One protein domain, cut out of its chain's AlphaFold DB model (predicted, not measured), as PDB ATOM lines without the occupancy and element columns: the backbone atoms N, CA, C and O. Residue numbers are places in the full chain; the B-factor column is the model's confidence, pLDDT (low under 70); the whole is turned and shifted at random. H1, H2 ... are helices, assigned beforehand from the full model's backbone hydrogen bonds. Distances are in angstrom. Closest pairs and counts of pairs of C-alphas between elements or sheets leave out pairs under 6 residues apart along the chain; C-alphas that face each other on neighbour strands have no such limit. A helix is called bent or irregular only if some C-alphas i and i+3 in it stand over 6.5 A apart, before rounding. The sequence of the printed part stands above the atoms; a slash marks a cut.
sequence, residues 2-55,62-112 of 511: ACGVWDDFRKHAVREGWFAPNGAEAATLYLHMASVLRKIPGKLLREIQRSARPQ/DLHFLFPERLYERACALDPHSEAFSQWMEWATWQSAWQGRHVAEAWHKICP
ATOM      1  N   ALA A   2     -27.143  18.579  34.450       82.88
ATOM      2  CA  ALA A   2     -27.642  17.459  35.270       82.88
ATOM      3  C   ALA A   2     -27.138  16.059  34.841       82.88
ATOM      4  O   ALA A   2     -26.666  15.302  35.678       82.88
ATOM      5  N   CYS A   3     -27.163  15.724  33.544       87.19
ATOM      6  CA  CYS A   3     -26.679  14.417  33.071       87.19
ATOM      7  C   CYS A   3     -25.159  14.228  33.254       87.19
ATOM      8  O   CYS A   3     -24.722  13.113  33.497       87.19
ATOM      9  N   GLY A   4     -24.361  15.300  33.201       85.19
ATOM     10  CA  GLY A   4     -22.925  15.216  33.505       85.19
ATOM     11  C   GLY A   4     -22.682  14.854  34.972       85.19
ATOM     12  O   GLY A   4     -21.924  13.937  35.255       85.19
ATOM     13  N   VAL A   5     -23.422  15.485  35.892       88.06
ATOM     14  CA  VAL A   5     -23.353  15.177  37.335       88.06
ATOM     15  C   VAL A   5     -23.753  13.728  37.619       88.06
ATOM     16  O   VAL A   5     -23.118  13.065  38.432       88.06
ATOM     17  N   TRP A   6     -24.772  13.209  36.927       91.00
ATOM     18  CA  TRP A   6     -25.163  11.803  37.052       91.00
ATOM     19  C   TRP A   6     -24.095  10.827  36.536       91.00
ATOM     20  O   TRP A   6     -23.890   9.787  37.163       91.00
ATOM     21  N   ASP A   7     -23.382  11.141  35.447       89.00
ATOM     22  CA  ASP A   7     -22.264  10.297  34.991       89.00
ATOM     23  C   ASP A   7     -21.063  10.364  35.947       89.00
ATOM     24  O   ASP A   7     -20.428   9.339  36.200       89.00
ATOM     25  N   ASP A   8     -20.775  11.527  36.535       89.31
ATOM     26  CA  ASP A   8     -19.737  11.655  37.562       89.31
ATOM     27  C   ASP A   8     -20.099  10.860  38.819       89.31
ATOM     28  O   ASP A   8     -19.283  10.077  39.310       89.31
ATOM     29  N   PHE A   9     -21.348  10.962  39.283       91.62
ATOM     30  CA  PHE A   9     -21.859  10.126  40.368       91.62
ATOM     31  C   PHE A   9     -21.689   8.636  40.052       91.62
ATOM     32  O   PHE A   9     -21.135   7.904  40.866       91.62
ATOM     33  N   ARG A  10     -22.071   8.189  38.849       91.69
ATOM     34  CA  ARG A  10     -21.871   6.799  38.408       91.69
ATOM     35  C   ARG A  10     -20.395   6.390  38.472       91.69
ATOM     36  O   ARG A  10     -20.082   5.316  38.977       91.69
ATOM     37  N   LYS A  11     -19.477   7.228  37.972       89.75
ATOM     38  CA  LYS A  11     -18.022   6.973  38.010       89.75
ATOM     39  C   LYS A  11     -17.521   6.815  39.452       89.75
ATOM     40  O   LYS A  11     -16.719   5.919  39.710       89.75
ATOM     41  N   HIS A  12     -17.988   7.653  40.377       92.06
ATOM     42  CA  HIS A  12     -17.629   7.579  41.797       92.06
ATOM     43  C   HIS A  12     -18.244   6.364  42.497       92.06
ATOM     44  O   HIS A  12     -17.512   5.612  43.130       92.06
ATOM     45  N   ALA A  13     -19.533   6.092  42.288       90.62
ATOM     46  CA  ALA A  13     -20.222   4.931  42.850       90.62
ATOM     47  C   ALA A  13     -19.564   3.603  42.437       90.62
ATOM     48  O   ALA A  13     -19.450   2.687  43.248       90.62
ATOM     49  N   VAL A  14     -19.063   3.500  41.199       90.56
ATOM     50  CA  VAL A  14     -18.286   2.331  40.754       90.56
ATOM     51  C   VAL A  14     -16.917   2.261  41.441       90.56
ATOM     52  O   VAL A  14     -16.497   1.185  41.861       90.56
ATOM     53  N   ARG A  15     -16.207   3.390  41.581       91.31
ATOM     54  CA  ARG A  15     -14.897   3.438  42.265       91.31
ATOM     55  C   ARG A  15     -14.994   3.084  43.747       91.31
ATOM     56  O   ARG A  15     -14.081   2.463  44.277       91.31
ATOM     57  N   GLU A  16     -16.086   3.474  44.390       92.69
ATOM     58  CA  GLU A  16     -16.365   3.213  45.805       92.69
ATOM     59  C   GLU A  16     -17.014   1.841  46.040       92.69
ATOM     60  O   GLU A  16     -17.285   1.467  47.180       92.69
ATOM     61  N   GLY A  17     -17.245   1.064  44.974       88.50
ATOM     62  CA  GLY A  17     -17.804  -0.285  45.050       88.50
ATOM     63  C   GLY A  17     -19.296  -0.334  45.382       88.50
ATOM     64  O   GLY A  17     -19.805  -1.409  45.688       88.50
ATOM     65  N   TRP A  18     -20.005   0.797  45.321       88.69
ATOM     66  CA  TRP A  18     -21.460   0.842  45.493       88.69
ATOM     67  C   TRP A  18     -22.171   0.209  44.300       88.69
ATOM     68  O   TRP A  18     -23.185  -0.453  44.487       88.69
ATOM     69  N   PHE A  19     -21.625   0.384  43.091       89.75
ATOM     70  CA  PHE A  19     -22.120  -0.242  41.864       89.75
ATOM     71  C   PHE A  19     -21.084  -1.179  41.257       89.75
ATOM     72  O   PHE A  19     -19.885  -0.887  41.239       89.75
ATOM     73  N   ALA A  20     -21.562  -2.258  40.640       86.75
ATOM     74  CA  ALA A  20     -20.734  -3.009  39.714       86.75
ATOM     75  C   ALA A  20     -20.449  -2.151  38.457       86.75
ATOM     76  O   ALA A  20     -21.360  -1.488  37.954       86.75
ATOM     77  N   PRO A  21     -19.224  -2.182  37.889       77.75
ATOM     78  CA  PRO A  21     -18.878  -1.402  36.696       77.75
ATOM     79  C   PRO A  21     -19.820  -1.624  35.503       77.75
ATOM     80  O   PRO A  21     -20.054  -0.695  34.733       77.75
ATOM     81  N   ASN A  22     -20.370  -2.838  35.394       83.38
ATOM     82  CA  ASN A  22     -21.310  -3.274  34.361       83.38
ATOM     83  C   ASN A  22     -22.626  -3.800  34.973       83.38
ATOM     84  O   ASN A  22     -23.179  -4.782  34.489       83.38
ATOM     85  N   GLY A  23     -23.067  -3.219  36.092       86.81
ATOM     86  CA  GLY A  23     -24.282  -3.638  36.800       86.81
ATOM     87  C   GLY A  23     -25.566  -2.986  36.281       86.81
ATOM     88  O   GLY A  23     -25.534  -1.970  35.577       86.81
ATOM     89  N   ALA A  24     -26.705  -3.538  36.703       89.38
ATOM     90  CA  ALA A  24     -28.038  -3.001  36.418       89.38
ATOM     91  C   ALA A  24     -28.250  -1.594  37.013       89.38
ATOM     92  O   ALA A  24     -29.013  -0.784  36.486       89.38
ATOM     93  N   GLU A  25     -27.515  -1.241  38.070       91.12
ATOM     94  CA  GLU A  25     -27.540   0.087  38.680       91.12
ATOM     95  C   GLU A  25     -27.003   1.156  37.717       91.12
ATOM     96  O   GLU A  25     -27.588   2.233  37.565       91.12
ATOM     97  N   ALA A  26     -25.919   0.843  36.996       90.25
ATOM     98  CA  ALA A  26     -25.375   1.727  35.970       90.25
ATOM     99  C   ALA A  26     -26.325   1.841  34.766       90.25
ATOM    100  O   ALA A  26     -26.500   2.939  34.231       90.25
ATOM    101  N   ALA A  27     -26.977   0.740  34.377       91.44
ATOM    102  CA  ALA A  27     -28.000   0.745  33.332       91.44
ATOM    103  C   ALA A  27     -29.185   1.655  33.704       91.44
ATOM    104  O   ALA A  27     -29.600   2.497  32.904       91.44
ATOM    105  N   THR A  28     -29.658   1.562  34.948       92.25
ATOM    106  CA  THR A  28     -30.755   2.379  35.484       92.25
ATOM    107  C   THR A  28     -30.418   3.871  35.444       92.25
ATOM    108  O   THR A  28     -31.246   4.684  35.026       92.25
ATOM    109  N   LEU A  29     -29.189   4.255  35.807       92.50
ATOM    110  CA  LEU A  29     -28.747   5.647  35.689       92.50
ATOM    111  C   LEU A  29     -28.724   6.131  34.238       92.50
ATOM    112  O   LEU A  29     -29.145   7.258  33.969       92.50
ATOM    113  N   TYR A  30     -28.287   5.298  33.293       93.56
ATOM    114  CA  TYR A  30     -28.319   5.666  31.880       93.56
ATOM    115  C   TYR A  30     -29.750   5.871  31.365       93.56
ATOM    116  O   TYR A  30     -30.002   6.873  30.687       93.56
ATOM    117  N   LEU A  31     -30.703   5.009  31.743       92.44
ATOM    118  CA  LEU A  31     -32.126   5.199  31.426       92.44
ATOM    119  C   LEU A  31     -32.681   6.479  32.059       92.44
ATOM    120  O   LEU A  31     -33.365   7.258  31.390       92.44
ATOM    121  N   HIS A  32     -32.331   6.759  33.317       93.12
ATOM    122  CA  HIS A  32     -32.728   7.994  33.986       93.12
ATOM    123  C   HIS A  32     -32.216   9.225  33.229       93.12
ATOM    124  O   HIS A  32     -32.993  10.128  32.910       93.12
ATOM    125  N   MET A  33     -30.934   9.249  32.873       93.50
ATOM    126  CA  MET A  33     -30.340  10.348  32.112       93.50
ATOM    127  C   MET A  33     -31.008  10.518  30.743       93.50
ATOM    128  O   MET A  33     -31.299  11.648  30.350       93.50
ATOM    129  N   ALA A  34     -31.324   9.421  30.048       91.69
ATOM    130  CA  ALA A  34     -32.062   9.467  28.790       91.69
ATOM    131  C   ALA A  34     -33.469  10.066  28.976       91.69
ATOM    132  O   ALA A  34     -33.873  10.945  28.211       91.69
ATOM    133  N   SER A  35     -34.177   9.686  30.047       89.12
ATOM    134  CA  SER A  35     -35.492  10.243  30.391       89.12
ATOM    135  C   SER A  35     -35.443  11.749  30.689       89.12
ATOM    136  O   SER A  35     -36.360  12.484  30.323       89.12
ATOM    137  N   VAL A  36     -34.355  12.231  31.305       90.31
ATOM    138  CA  VAL A  36     -34.124  13.661  31.559       90.31
ATOM    139  C   VAL A  36     -33.914  14.403  30.244       90.31
ATOM    140  O   VAL A  36     -34.540  15.439  30.026       90.31
ATOM    141  N   LEU A  37     -33.091  13.866  29.339       87.38
ATOM    142  CA  LEU A  37     -32.868  14.474  28.023       87.38
ATOM    143  C   LEU A  37     -34.134  14.490  27.161       87.38
ATOM    144  O   LEU A  37     -34.331  15.441  26.408       87.38
ATOM    145  N   ARG A  38     -35.015  13.491  27.298       83.69
ATOM    146  CA  ARG A  38     -36.298  13.424  26.577       83.69
ATOM    147  C   ARG A  38     -37.221  14.611  26.881       83.69
ATOM    148  O   ARG A  38     -38.047  14.958  26.047       83.69
ATOM    149  N   LYS A  39     -37.071  15.252  28.044       84.94
ATOM    150  CA  LYS A  39     -37.859  16.434  28.443       84.94
ATOM    151  C   LYS A  39     -37.377  17.734  27.789       84.94
ATOM    152  O   LYS A  39     -38.043  18.757  27.908       84.94
ATOM    153  N   ILE A  40     -36.216  17.720  27.132       82.69
ATOM    154  CA  ILE A  40     -35.620  18.905  26.513       82.69
ATOM    155  C   ILE A  40     -36.100  19.014  25.058       82.69
ATOM    156  O   ILE A  40     -35.996  18.035  24.315       82.69
ATOM    157  N   PRO A  41     -36.554  20.197  24.593       81.31
ATOM    158  CA  PRO A  41     -36.906  20.402  23.192       81.31
ATOM    159  C   PRO A  41     -35.758  20.023  22.246       81.31
ATOM    160  O   PRO A  41     -34.615  20.450  22.422       81.31
ATOM    161  N   GLY A  42     -36.057  19.262  21.189       78.75
ATOM    162  CA  GLY A  42     -35.026  18.687  20.316       78.75
ATOM    163  C   GLY A  42     -34.111  19.715  19.630       78.75
ATOM    164  O   GLY A  42     -32.935  19.432  19.402       78.75
ATOM    165  N   LYS A  43     -34.609  20.926  19.325       79.31
ATOM    166  CA  LYS A  43     -33.783  22.023  18.777       79.31
ATOM    167  C   LYS A  43     -32.707  22.461  19.777       79.31
ATOM    168  O   LYS A  43     -31.530  22.476  19.421       79.31
ATOM    169  N   LEU A  44     -33.112  22.690  21.026       82.44
ATOM    170  CA  LEU A  44     -32.229  23.078  22.122       82.44
ATOM    171  C   LEU A  44     -31.209  21.977  22.438       82.44
ATOM    172  O   LEU A  44     -30.021  22.253  22.577       82.44
ATOM    173  N   LEU A  45     -31.634  20.710  22.465       82.94
ATOM    174  CA  LEU A  45     -30.710  19.591  22.668       82.94
ATOM    175  C   LEU A  45     -29.636  19.537  21.567       82.94
ATOM    176  O   LEU A  45     -28.455  19.369  21.865       82.94
ATOM    177  N   ARG A  46     -30.015  19.750  20.299       83.06
ATOM    178  CA  ARG A  46     -29.062  19.811  19.179       83.06
ATOM    179  C   ARG A  46     -28.111  21.000  19.265       83.06
ATOM    180  O   ARG A  46     -27.006  20.917  18.736       83.06
ATOM    181  N   GLU A  47     -28.534  22.121  19.836       83.25
ATOM    182  CA  GLU A  47     -27.667  23.282  20.074       83.25
ATOM    183  C   GLU A  47     -26.648  22.989  21.168       83.25
ATOM    184  O   GLU A  47     -25.460  23.189  20.938       83.25
ATOM    185  N   ILE A  48     -27.086  22.405  22.288       83.50
ATOM    186  CA  ILE A  48     -26.209  21.956  23.378       83.50
ATOM    187  C   ILE A  48     -25.189  20.929  22.865       83.50
ATOM    188  O   ILE A  48     -24.000  21.023  23.149       83.50
ATOM    189  N   GLN A  49     -25.628  19.958  22.064       84.94
ATOM    190  CA  GLN A  49     -24.734  18.966  21.459       84.94
ATOM    191  C   GLN A  49     -23.734  19.598  20.484       84.94
ATOM    192  O   GLN A  49     -22.596  19.141  20.400       84.94
ATOM    193  N   ARG A  50     -24.142  20.628  19.728       81.00
ATOM    194  CA  ARG A  50     -23.264  21.350  18.794       81.00
ATOM    195  C   ARG A  50     -22.244  22.212  19.528       81.00
ATOM    196  O   ARG A  50     -21.077  22.176  19.150       81.00
ATOM    197  N   SER A  51     -22.660  22.938  20.564       77.50
ATOM    198  CA  SER A  51     -21.773  23.781  21.371       77.50
ATOM    199  C   SER A  51     -20.789  22.958  22.203       77.50
ATOM    200  O   SER A  51     -19.669  23.400  22.437       77.50
ATOM    201  N   ALA A  52     -21.166  21.735  22.578       72.19
ATOM    202  CA  ALA A  52     -20.303  20.804  23.290       72.19
ATOM    203  C   ALA A  52     -19.323  20.028  22.384       72.19
ATOM    204  O   ALA A  52     -18.519  19.258  22.906       72.19
ATOM    205  N   ARG A  53     -19.355  20.182  21.044       64.56
ATOM    206  CA  ARG A  53     -18.430  19.454  20.150       64.56
ATOM    207  C   ARG A  53     -16.975  19.880  20.413       64.56
ATOM    208  O   ARG A  53     -16.637  21.038  20.173       64.56
ATOM    209  N   PRO A  54     -16.082  18.965  20.830       59.44
ATOM    210  CA  PRO A  54     -14.686  19.308  21.070       59.44
ATOM    211  C   PRO A  54     -13.938  19.559  19.749       59.44
ATOM    212  O   PRO A  54     -14.122  18.839  18.771       59.44
ATOM    213  N   GLN A  55     -13.026  20.541  19.734       55.25
ATOM    214  CA  GLN A  55     -12.166  20.855  18.574       55.25
ATOM    215  C   GLN A  55     -11.126  19.757  18.249       55.25
ATOM    216  O   GLN A  55     -10.514  19.791  17.182       55.25
ATOM    217  N   ASP A  62     -16.141  11.168  26.327       66.44
ATOM    218  CA  ASP A  62     -16.469  11.848  27.588       66.44
ATOM    219  C   ASP A  62     -17.843  12.541  27.574       66.44
ATOM    220  O   ASP A  62     -18.356  12.908  28.618       66.44
ATOM    221  N   LEU A  63     -18.499  12.673  26.411       80.38
ATOM    222  CA  LEU A  63     -19.794  13.367  26.278       80.38
ATOM    223  C   LEU A  63     -20.956  12.452  25.873       80.38
ATOM    224  O   LEU A  63     -22.008  12.932  25.448       80.38
ATOM    225  N   HIS A  64     -20.802  11.131  26.009       83.12
ATOM    226  CA  HIS A  64     -21.857  10.161  25.687       83.12
ATOM    227  C   HIS A  64     -23.187  10.465  26.408       83.12
ATOM    228  O   HIS A  64     -24.255  10.223  25.852       83.12
ATOM    229  N   PHE A  65     -23.127  11.078  27.595       86.56
ATOM    230  CA  PHE A  65     -24.284  11.500  28.384       86.56
ATOM    231  C   PHE A  65     -25.121  12.633  27.779       86.56
ATOM    232  O   PHE A  65     -26.155  12.981  28.342       86.56
ATOM    233  N   LEU A  66     -24.691  13.232  26.664       86.94
ATOM    234  CA  LEU A  66     -25.474  14.204  25.896       86.94
ATOM    235  C   LEU A  66     -26.249  13.562  24.737       86.94
ATOM    236  O   LEU A  66     -27.032  14.246  24.074       86.94
ATOM    237  N   PHE A  67     -26.034  12.271  24.470       88.38
ATOM    238  CA  PHE A  67     -26.605  11.561  23.330       88.38
ATOM    239  C   PHE A  67     -27.552  10.459  23.823       88.38
ATOM    240  O   PHE A  67     -27.076   9.400  24.235       88.38
ATOM    241  N   PRO A  68     -28.885  10.667  23.759       90.00
ATOM    242  CA  PRO A  68     -29.860   9.684  24.236       90.00
ATOM    243  C   PRO A  68     -29.668   8.289  23.629       90.00
ATOM    244  O   PRO A  68     -29.714   7.305  24.355       90.00
ATOM    245  N   GLU A  69     -29.352   8.204  22.332       89.38
ATOM    246  CA  GLU A  69     -29.045   6.942  21.640       89.38
ATOM    247  C   GLU A  69     -27.969   6.121  22.360       89.38
ATOM    248  O   GLU A  69     -28.150   4.930  22.591       89.38
ATOM    249  N   ARG A  70     -26.871   6.769  22.772       90.25
ATOM    250  CA  ARG A  70     -25.752   6.113  23.462       90.25
ATOM    251  C   ARG A  70     -26.114   5.689  24.875       90.25
ATOM    252  O   ARG A  70     -25.596   4.685  25.353       90.25
ATOM    253  N   LEU A  71     -26.960   6.463  25.548       92.62
ATOM    254  CA  LEU A  71     -27.440   6.132  26.886       92.62
ATOM    255  C   LEU A  71     -28.328   4.891  26.850       92.62
ATOM    256  O   LEU A  71     -28.087   3.961  27.614       92.62
ATOM    257  N   TYR A  72     -29.281   4.833  25.918       93.69
ATOM    258  CA  TYR A  72     -30.115   3.650  25.736       93.69
ATOM    259  C   TYR A  72     -29.309   2.425  25.290       93.69
ATOM    260  O   TYR A  72     -29.462   1.359  25.882       93.69
ATOM    261  N   GLU A  73     -28.412   2.578  24.309       92.56
ATOM    262  CA  GLU A  73     -27.534   1.499  23.835       92.56
ATOM    263  C   GLU A  73     -26.719   0.896  24.988       92.56
ATOM    264  O   GLU A  73     -26.669  -0.323  25.150       92.56
ATOM    265  N   ARG A  74     -26.123   1.745  25.836       91.62
ATOM    266  CA  ARG A  74     -25.359   1.300  27.008       91.62
ATOM    267  C   ARG A  74     -26.239   0.658  28.068       91.62
ATOM    268  O   ARG A  74     -25.850  -0.373  28.601       91.62
ATOM    269  N   ALA A  75     -27.400   1.237  28.365       93.19
ATOM    270  CA  ALA A  75     -28.331   0.650  29.323       93.19
ATOM    271  C   ALA A  75     -28.732  -0.770  28.905       93.19
ATOM    272  O   ALA A  75     -28.580  -1.701  29.687       93.19
ATOM    273  N   CYS A  76     -29.138  -0.944  27.645       93.12
ATOM    274  CA  CYS A  76     -29.569  -2.236  27.117       93.12
ATOM    275  C   CYS A  76     -28.417  -3.245  26.985       93.12
ATOM    276  O   CYS A  76     -28.647  -4.448  27.047       93.12
ATOM    277  N   ALA A  77     -27.179  -2.781  26.791       92.06
ATOM    278  CA  ALA A  77     -26.003  -3.651  26.784       92.06
ATOM    279  C   ALA A  77     -25.625  -4.154  28.187       92.06
ATOM    280  O   ALA A  77     -25.084  -5.252  28.307       92.06
ATOM    281  N   LEU A  78     -25.871  -3.349  29.226       91.62
ATOM    282  CA  LEU A  78     -25.553  -3.684  30.616       91.62
ATOM    283  C   LEU A  78     -26.642  -4.527  31.283       91.62
ATOM    284  O   LEU A  78     -26.323  -5.476  31.992       91.62
ATOM    285  N   ASP A  79     -27.908  -4.194  31.035       91.00
ATOM    286  CA  ASP A  79     -29.069  -4.896  31.576       91.00
ATOM    287  C   ASP A  79     -30.093  -5.167  30.460       91.00
ATOM    288  O   ASP A  79     -31.023  -4.380  30.239       91.00
ATOM    289  N   PRO A  80     -29.895  -6.235  29.667       91.50
ATOM    290  CA  PRO A  80     -30.752  -6.537  28.531       91.50
ATOM    291  C   PRO A  80     -32.100  -7.105  28.986       91.50
ATOM    292  O   PRO A  80     -32.213  -8.271  29.360       91.50
ATOM    293  N   HIS A  81     -33.145  -6.289  28.888       91.00
ATOM    294  CA  HIS A  81     -34.520  -6.673  29.199       91.00
ATOM    295  C   HIS A  81     -35.510  -5.862  28.359       91.00
ATOM    296  O   HIS A  81     -35.192  -4.769  27.879       91.00
ATOM    297  N   SER A  82     -36.714  -6.406  28.174       91.00
ATOM    298  CA  SER A  82     -37.702  -5.870  27.234       91.00
ATOM    299  C   SER A  82     -38.079  -4.418  27.534       91.00
ATOM    300  O   SER A  82     -38.160  -3.623  26.611       91.00
ATOM    301  N   GLU A  83     -38.216  -4.031  28.807       90.44
ATOM    302  CA  GLU A  83     -38.629  -2.672  29.188       90.44
ATOM    303  C   GLU A  83     -37.611  -1.592  28.777       90.44
ATOM    304  O   GLU A  83     -37.996  -0.562  28.218       90.44
ATOM    305  N   ALA A  84     -36.307  -1.824  28.978       91.81
ATOM    306  CA  ALA A  84     -35.277  -0.885  28.523       91.81
ATOM    307  C   ALA A  84     -35.259  -0.743  26.999       91.81
ATOM    308  O   ALA A  84     -35.126   0.372  26.480       91.81
ATOM    309  N   PHE A  85     -35.428  -1.854  26.276       94.31
ATOM    310  CA  PHE A  85     -35.512  -1.810  24.823       94.31
ATOM    311  C   PHE A  85     -36.795  -1.134  24.334       94.31
ATOM    312  O   PHE A  85     -36.701  -0.346  23.397       94.31
ATOM    313  N   SER A  86     -37.951  -1.343  24.971       91.00
ATOM    314  CA  SER A  86     -39.193  -0.625  24.649       91.00
ATOM    315  C   SER A  86     -39.012   0.888  24.819       91.00
ATOM    316  O   SER A  86     -39.356   1.650  23.919       91.00
ATOM    317  N   GLN A  87     -38.368   1.349  25.899       90.69
ATOM    318  CA  GLN A  87     -38.064   2.777  26.079       90.69
ATOM    319  C   GLN A  87     -37.126   3.326  24.990       90.69
ATOM    320  O   GLN A  87     -37.311   4.450  24.509       90.69
ATOM    321  N   TRP A  88     -36.125   2.541  24.577       93.62
ATOM    322  CA  TRP A  88     -35.247   2.915  23.468       93.62
ATOM    323  C   TRP A  88     -36.010   2.961  22.137       93.62
ATOM    324  O   TRP A  88     -35.833   3.892  21.349       93.62
ATOM    325  N   MET A  89     -36.882   1.982  21.905       92.44
ATOM    326  CA  MET A  89     -37.713   1.830  20.714       92.44
ATOM    327  C   MET A  89     -38.682   3.008  20.567       92.44
ATOM    328  O   MET A  89     -38.759   3.618  19.496       92.44
ATOM    329  N   GLU A  90     -39.358   3.395  21.651       89.50
ATOM    330  CA  GLU A  90     -40.179   4.605  21.718       89.50
ATOM    331  C   GLU A  90     -39.359   5.828  21.313       89.50
ATOM    332  O   GLU A  90     -39.706   6.524  20.366       89.50
ATOM    333  N   TRP A  91     -38.217   6.073  21.950       89.69
ATOM    334  CA  TRP A  91     -37.403   7.235  21.598       89.69
ATOM    335  C   TRP A  91     -36.942   7.212  20.128       89.69
ATOM    336  O   TRP A  91     -37.028   8.227  19.434       89.69
ATOM    337  N   ALA A  92     -36.484   6.060  19.635       90.06
ATOM    338  CA  ALA A  92     -35.923   5.906  18.296       90.06
ATOM    339  C   ALA A  92     -36.971   6.087  17.191       90.06
ATOM    340  O   ALA A  92     -36.694   6.726  16.172       90.06
ATOM    341  N   THR A  93     -38.185   5.568  17.393       88.12
ATOM    342  CA  THR A  93     -39.293   5.722  16.435       88.12
ATOM    343  C   THR A  93     -39.737   7.173  16.292       88.12
ATOM    344  O   THR A  93     -40.065   7.589  15.180       88.12
ATOM    345  N   TRP A  94     -39.668   7.960  17.370       83.44
ATOM    346  CA  TRP A  94     -39.926   9.402  17.337       83.44
ATOM    347  C   TRP A  94     -38.869  10.188  16.555       83.44
ATOM    348  O   TRP A  94     -39.175  11.242  16.001       83.44
ATOM    349  N   GLN A  95     -37.625   9.709  16.499       83.19
ATOM    350  CA  GLN A  95     -36.578  10.370  15.721       83.19
ATOM    351  C   GLN A  95     -36.681  10.045  14.230       83.19
ATOM    352  O   GLN A  95     -36.633  10.941  13.389       83.19
ATOM    353  N   SER A  96     -36.750   8.755  13.883       84.50
ATOM    354  CA  SER A  96     -36.882   8.308  12.496       84.50
ATOM    355  C   SER A  96     -37.221   6.820  12.392       84.50
ATOM    356  O   SER A  96     -36.836   6.004  13.228       84.50
ATOM    357  N   ALA A  97     -37.824   6.426  11.269       85.00
ATOM    358  CA  ALA A  97     -38.066   5.017  10.953       85.00
ATOM    359  C   ALA A  97     -36.771   4.181  10.837       85.00
ATOM    360  O   ALA A  97     -36.782   2.980  11.107       85.00
ATOM    361  N   TRP A  98     -35.653   4.799  10.432       87.50
ATOM    362  CA  TRP A  98     -34.361   4.112  10.334       87.50
ATOM    363  C   TRP A  98     -33.797   3.771  11.716       87.50
ATOM    364  O   TRP A  98     -33.422   2.622  11.943       87.50
ATOM    365  N   GLN A  99     -33.809   4.729  12.651       88.12
ATOM    366  CA  GLN A  99     -33.387   4.472  14.030       88.12
ATOM    367  C   GLN A  99     -34.278   3.419  14.686       88.12
ATOM    368  O   GLN A  99     -33.764   2.509  15.329       88.12
ATOM    369  N   GLY A 100     -35.592   3.480  14.447       91.25
ATOM    370  CA  GLY A 100     -36.506   2.447  14.918       91.25
ATOM    371  C   GLY A 100     -36.103   1.039  14.449       91.25
ATOM    372  O   GLY A 100     -35.968   0.120  15.252       91.25
ATOM    373  N   ARG A 101     -35.815   0.855  13.153       91.75
ATOM    374  CA  ARG A 101     -35.339  -0.449  12.653       91.75
ATOM    375  C   ARG A 101     -34.028  -0.891  13.294       91.75
ATOM    376  O   ARG A 101     -33.915  -2.055  13.662       91.75
ATOM    377  N   HIS A 102     -33.066   0.018  13.433       92.19
ATOM    378  CA  HIS A 102     -31.768  -0.298  14.026       92.19
ATOM    379  C   HIS A 102     -31.910  -0.828  15.461       92.19
ATOM    380  O   HIS A 102     -31.321  -1.849  15.811       92.19
ATOM    381  N   VAL A 103     -32.743  -0.175  16.276       94.62
ATOM    382  CA  VAL A 103     -33.007  -0.615  17.652       94.62
ATOM    383  C   VAL A 103     -33.719  -1.960  17.678       94.62
ATOM    384  O   VAL A 103     -33.310  -2.835  18.434       94.62
ATOM    385  N   ALA A 104     -34.722  -2.179  16.826       95.06
ATOM    386  CA  ALA A 104     -35.423  -3.461  16.773       95.06
ATOM    387  C   ALA A 104     -34.502  -4.623  16.338       95.06
ATOM    388  O   ALA A 104     -34.608  -5.729  16.866       95.06
ATOM    389  N   GLU A 105     -33.560  -4.384  15.417       94.06
ATOM    390  CA  GLU A 105     -32.535  -5.369  15.039       94.06
ATOM    391  C   GLU A 105     -31.581  -5.676  16.202       94.06
ATOM    392  O   GLU A 105     -31.294  -6.847  16.467       94.06
ATOM    393  N   ALA A 106     -31.119  -4.646  16.919       93.81
ATOM    394  CA  ALA A 106     -30.270  -4.808  18.098       93.81
ATOM    395  C   ALA A 106     -30.999  -5.556  19.227       93.81
ATOM    396  O   ALA A 106     -30.444  -6.491  19.807       93.81
ATOM    397  N   TRP A 107     -32.257  -5.197  19.480       95.50
ATOM    398  CA  TRP A 107     -33.114  -5.836  20.471       95.50
ATOM    399  C   TRP A 107     -33.322  -7.311  20.144       95.50
ATOM    400  O   TRP A 107     -32.980  -8.165  20.954       95.50
ATOM    401  N   HIS A 108     -33.772  -7.646  18.933       94.69
ATOM    402  CA  HIS A 108     -33.979  -9.044  18.552       94.69
ATOM    403  C   HIS A 108     -32.678  -9.869  18.587       94.69
ATOM    404  O   HIS A 108     -32.706 -11.065  18.869       94.69
ATOM    405  N   LYS A 109     -31.521  -9.250  18.322       93.50
ATOM    406  CA  LYS A 109     -30.222  -9.925  18.433       93.50
ATOM    407  C   LYS A 109     -29.882 -10.304  19.879       93.50
ATOM    408  O   LYS A 109     -29.282 -11.355  20.088       93.50
ATOM    409  N   ILE A 110     -30.222  -9.451  20.844       93.25
ATOM    410  CA  ILE A 110     -29.883  -9.629  22.264       93.25
ATOM    411  C   ILE A 110     -30.959 -10.439  23.002       93.25
ATOM    412  O   ILE A 110     -30.621 -11.345  23.759       93.25
ATOM    413  N   CYS A 111     -32.237 -10.180  22.714       90.44
ATOM    414  CA  CYS A 111     -33.403 -10.879  23.255       90.44
ATOM    415  C   CYS A 111     -34.207 -11.547  22.116       90.44
ATOM    416  O   CYS A 111     -35.239 -11.027  21.686       90.44
ATOM    417  N   PRO A 112     -33.782 -12.720  21.601       90.19
ATOM    418  CA  PRO A 112     -34.395 -13.324  20.413       90.19
ATOM    419  C   PRO A 112     -35.833 -13.807  20.591       90.19
ATOM    420  O   PRO A 112     -36.496 -14.074  19.593       90.19
TER     421      PRO A 112
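AT A GLANCE: This is residues 2 to 55 and 62 to 112 of the 511 residues of an uncharacterized protein of Acidobacteria bacterium (UniProt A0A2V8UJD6). Five helices stand side by side as an up-and-down slab, in the spatial order H1, H2, H5, H6, H7, zigzagging rather than keeping to a straight line. H2 and H5 make the core, H1 and H7 are at the two far sides, H3 crosses one end of the slab with few contacts, and the short H4 sits between that end of H1 and H2 and the start of H5. The printed part has 105 residues with seven named helices, H1 to H7 in chain order, and no named strand; its class is all helix. It is compact, with a radius of gyration of the C-alphas of 14.1 A, and the C-alphas span 41 by 37 by 25 A.

HOW THE PARTS SIT: H2, residues 24 to 38, is the longest helix by residues. It touches H5, residues 68 to 78, with 23 pairs of C-alphas within 8 A; the closest are those of Ala 27 and Ala 75, 4.0 A apart. These two run opposite ways at a shallow tilt of 16 degrees. H5 and H6, residues 82 to 95, form a helical hairpin at a shallow tilt of 19 degrees, with the C-alphas of Tyr 72 and Trp 88 closest at 5.7 A. H6 and H7, residues 97 to 110, form another, at a shallow tilt of 17 degrees, with Thr 93 and Gly 100 closest, their C-alphas 4.6 A apart. H2, H5, H6 and H7 make a bundle, helices packed side by side, and it is up and down, each running against the one before it in the chain. H2 and H6 are close but not clearly touching, with the C-alphas of Leu 31 and Ala 84 closest at 7.4 A, and they run the same way. H5 and H7 are near each other, with 12 pairs of C-alphas within 10 A, whereas H2 and H7 are apart. H1, residues 2 to 15, touches H2 and forms a helical hairpin with it at a shallow tilt of 7 degrees; the closest C-alphas, of Cys 3 and Met 33, are 5.6 A apart. H1 and H5 are apart. H4, residues 62 to 66, touches H1, which meets it with residues 3 to 7 alone; the C-alphas of Cys 3 and Phe 65 are closest, at 6.0 A. H4 only just touches H2, with 3 pairs of C-alphas within 8 A, those of Met 33 and Phe 65 closest at 7.2 A. H4 and H5 touch only at the corner by their link, and only just, with 3 pairs; the closest C-alphas, of His 64 and Arg 70, are 6.0 A apart. H3, residues 42 to 51, touches no helix. It is close to but not clearly touching H2, with the C-alphas of Leu 37 and Leu 45 closest at 7.7 A, and about perpendicular to it at 72 degrees, only just past steep. In H1, H2, H3, H5, H6 and H7 every O i to N i+4 pair is within hydrogen-bond range; in H4 it is 0 of 1, with 1 of 2 O i to N i+3 pairs within range.

IN THESE COORDINATES: H2 measures 20.9 A from first to last C-alpha, beginning at C-alpha 24, (-28.038, -3.001, 36.418). H1 and H7 each measure 20.2 A, H6 19.9 A, H5 15.4 A, H3 14.2 A and H4 9.5 A. H1 begins at C-alpha 2, (-27.642, 17.459, 35.270), and H7 ends at C-alpha 110, (-29.883, -9.629, 22.264). H4 is irregular: C-alphas 62 and 65 are 7.9 A apart.

THE WHOLE: The two C-alphas farthest apart, of Glu 16 and Ala 97, are 41.1 A apart. Residues 56 to 61 are not printed, and C-alphas 55 and 62 are 13.4 A apart across this cut, in the link from H3 to H4. Of the links that are printed whole, H1 to H2 is short and the others are tight. The mean pLDDT of the printed part is 87.7, and residues 53 to 55 and 62 of this model are under 70.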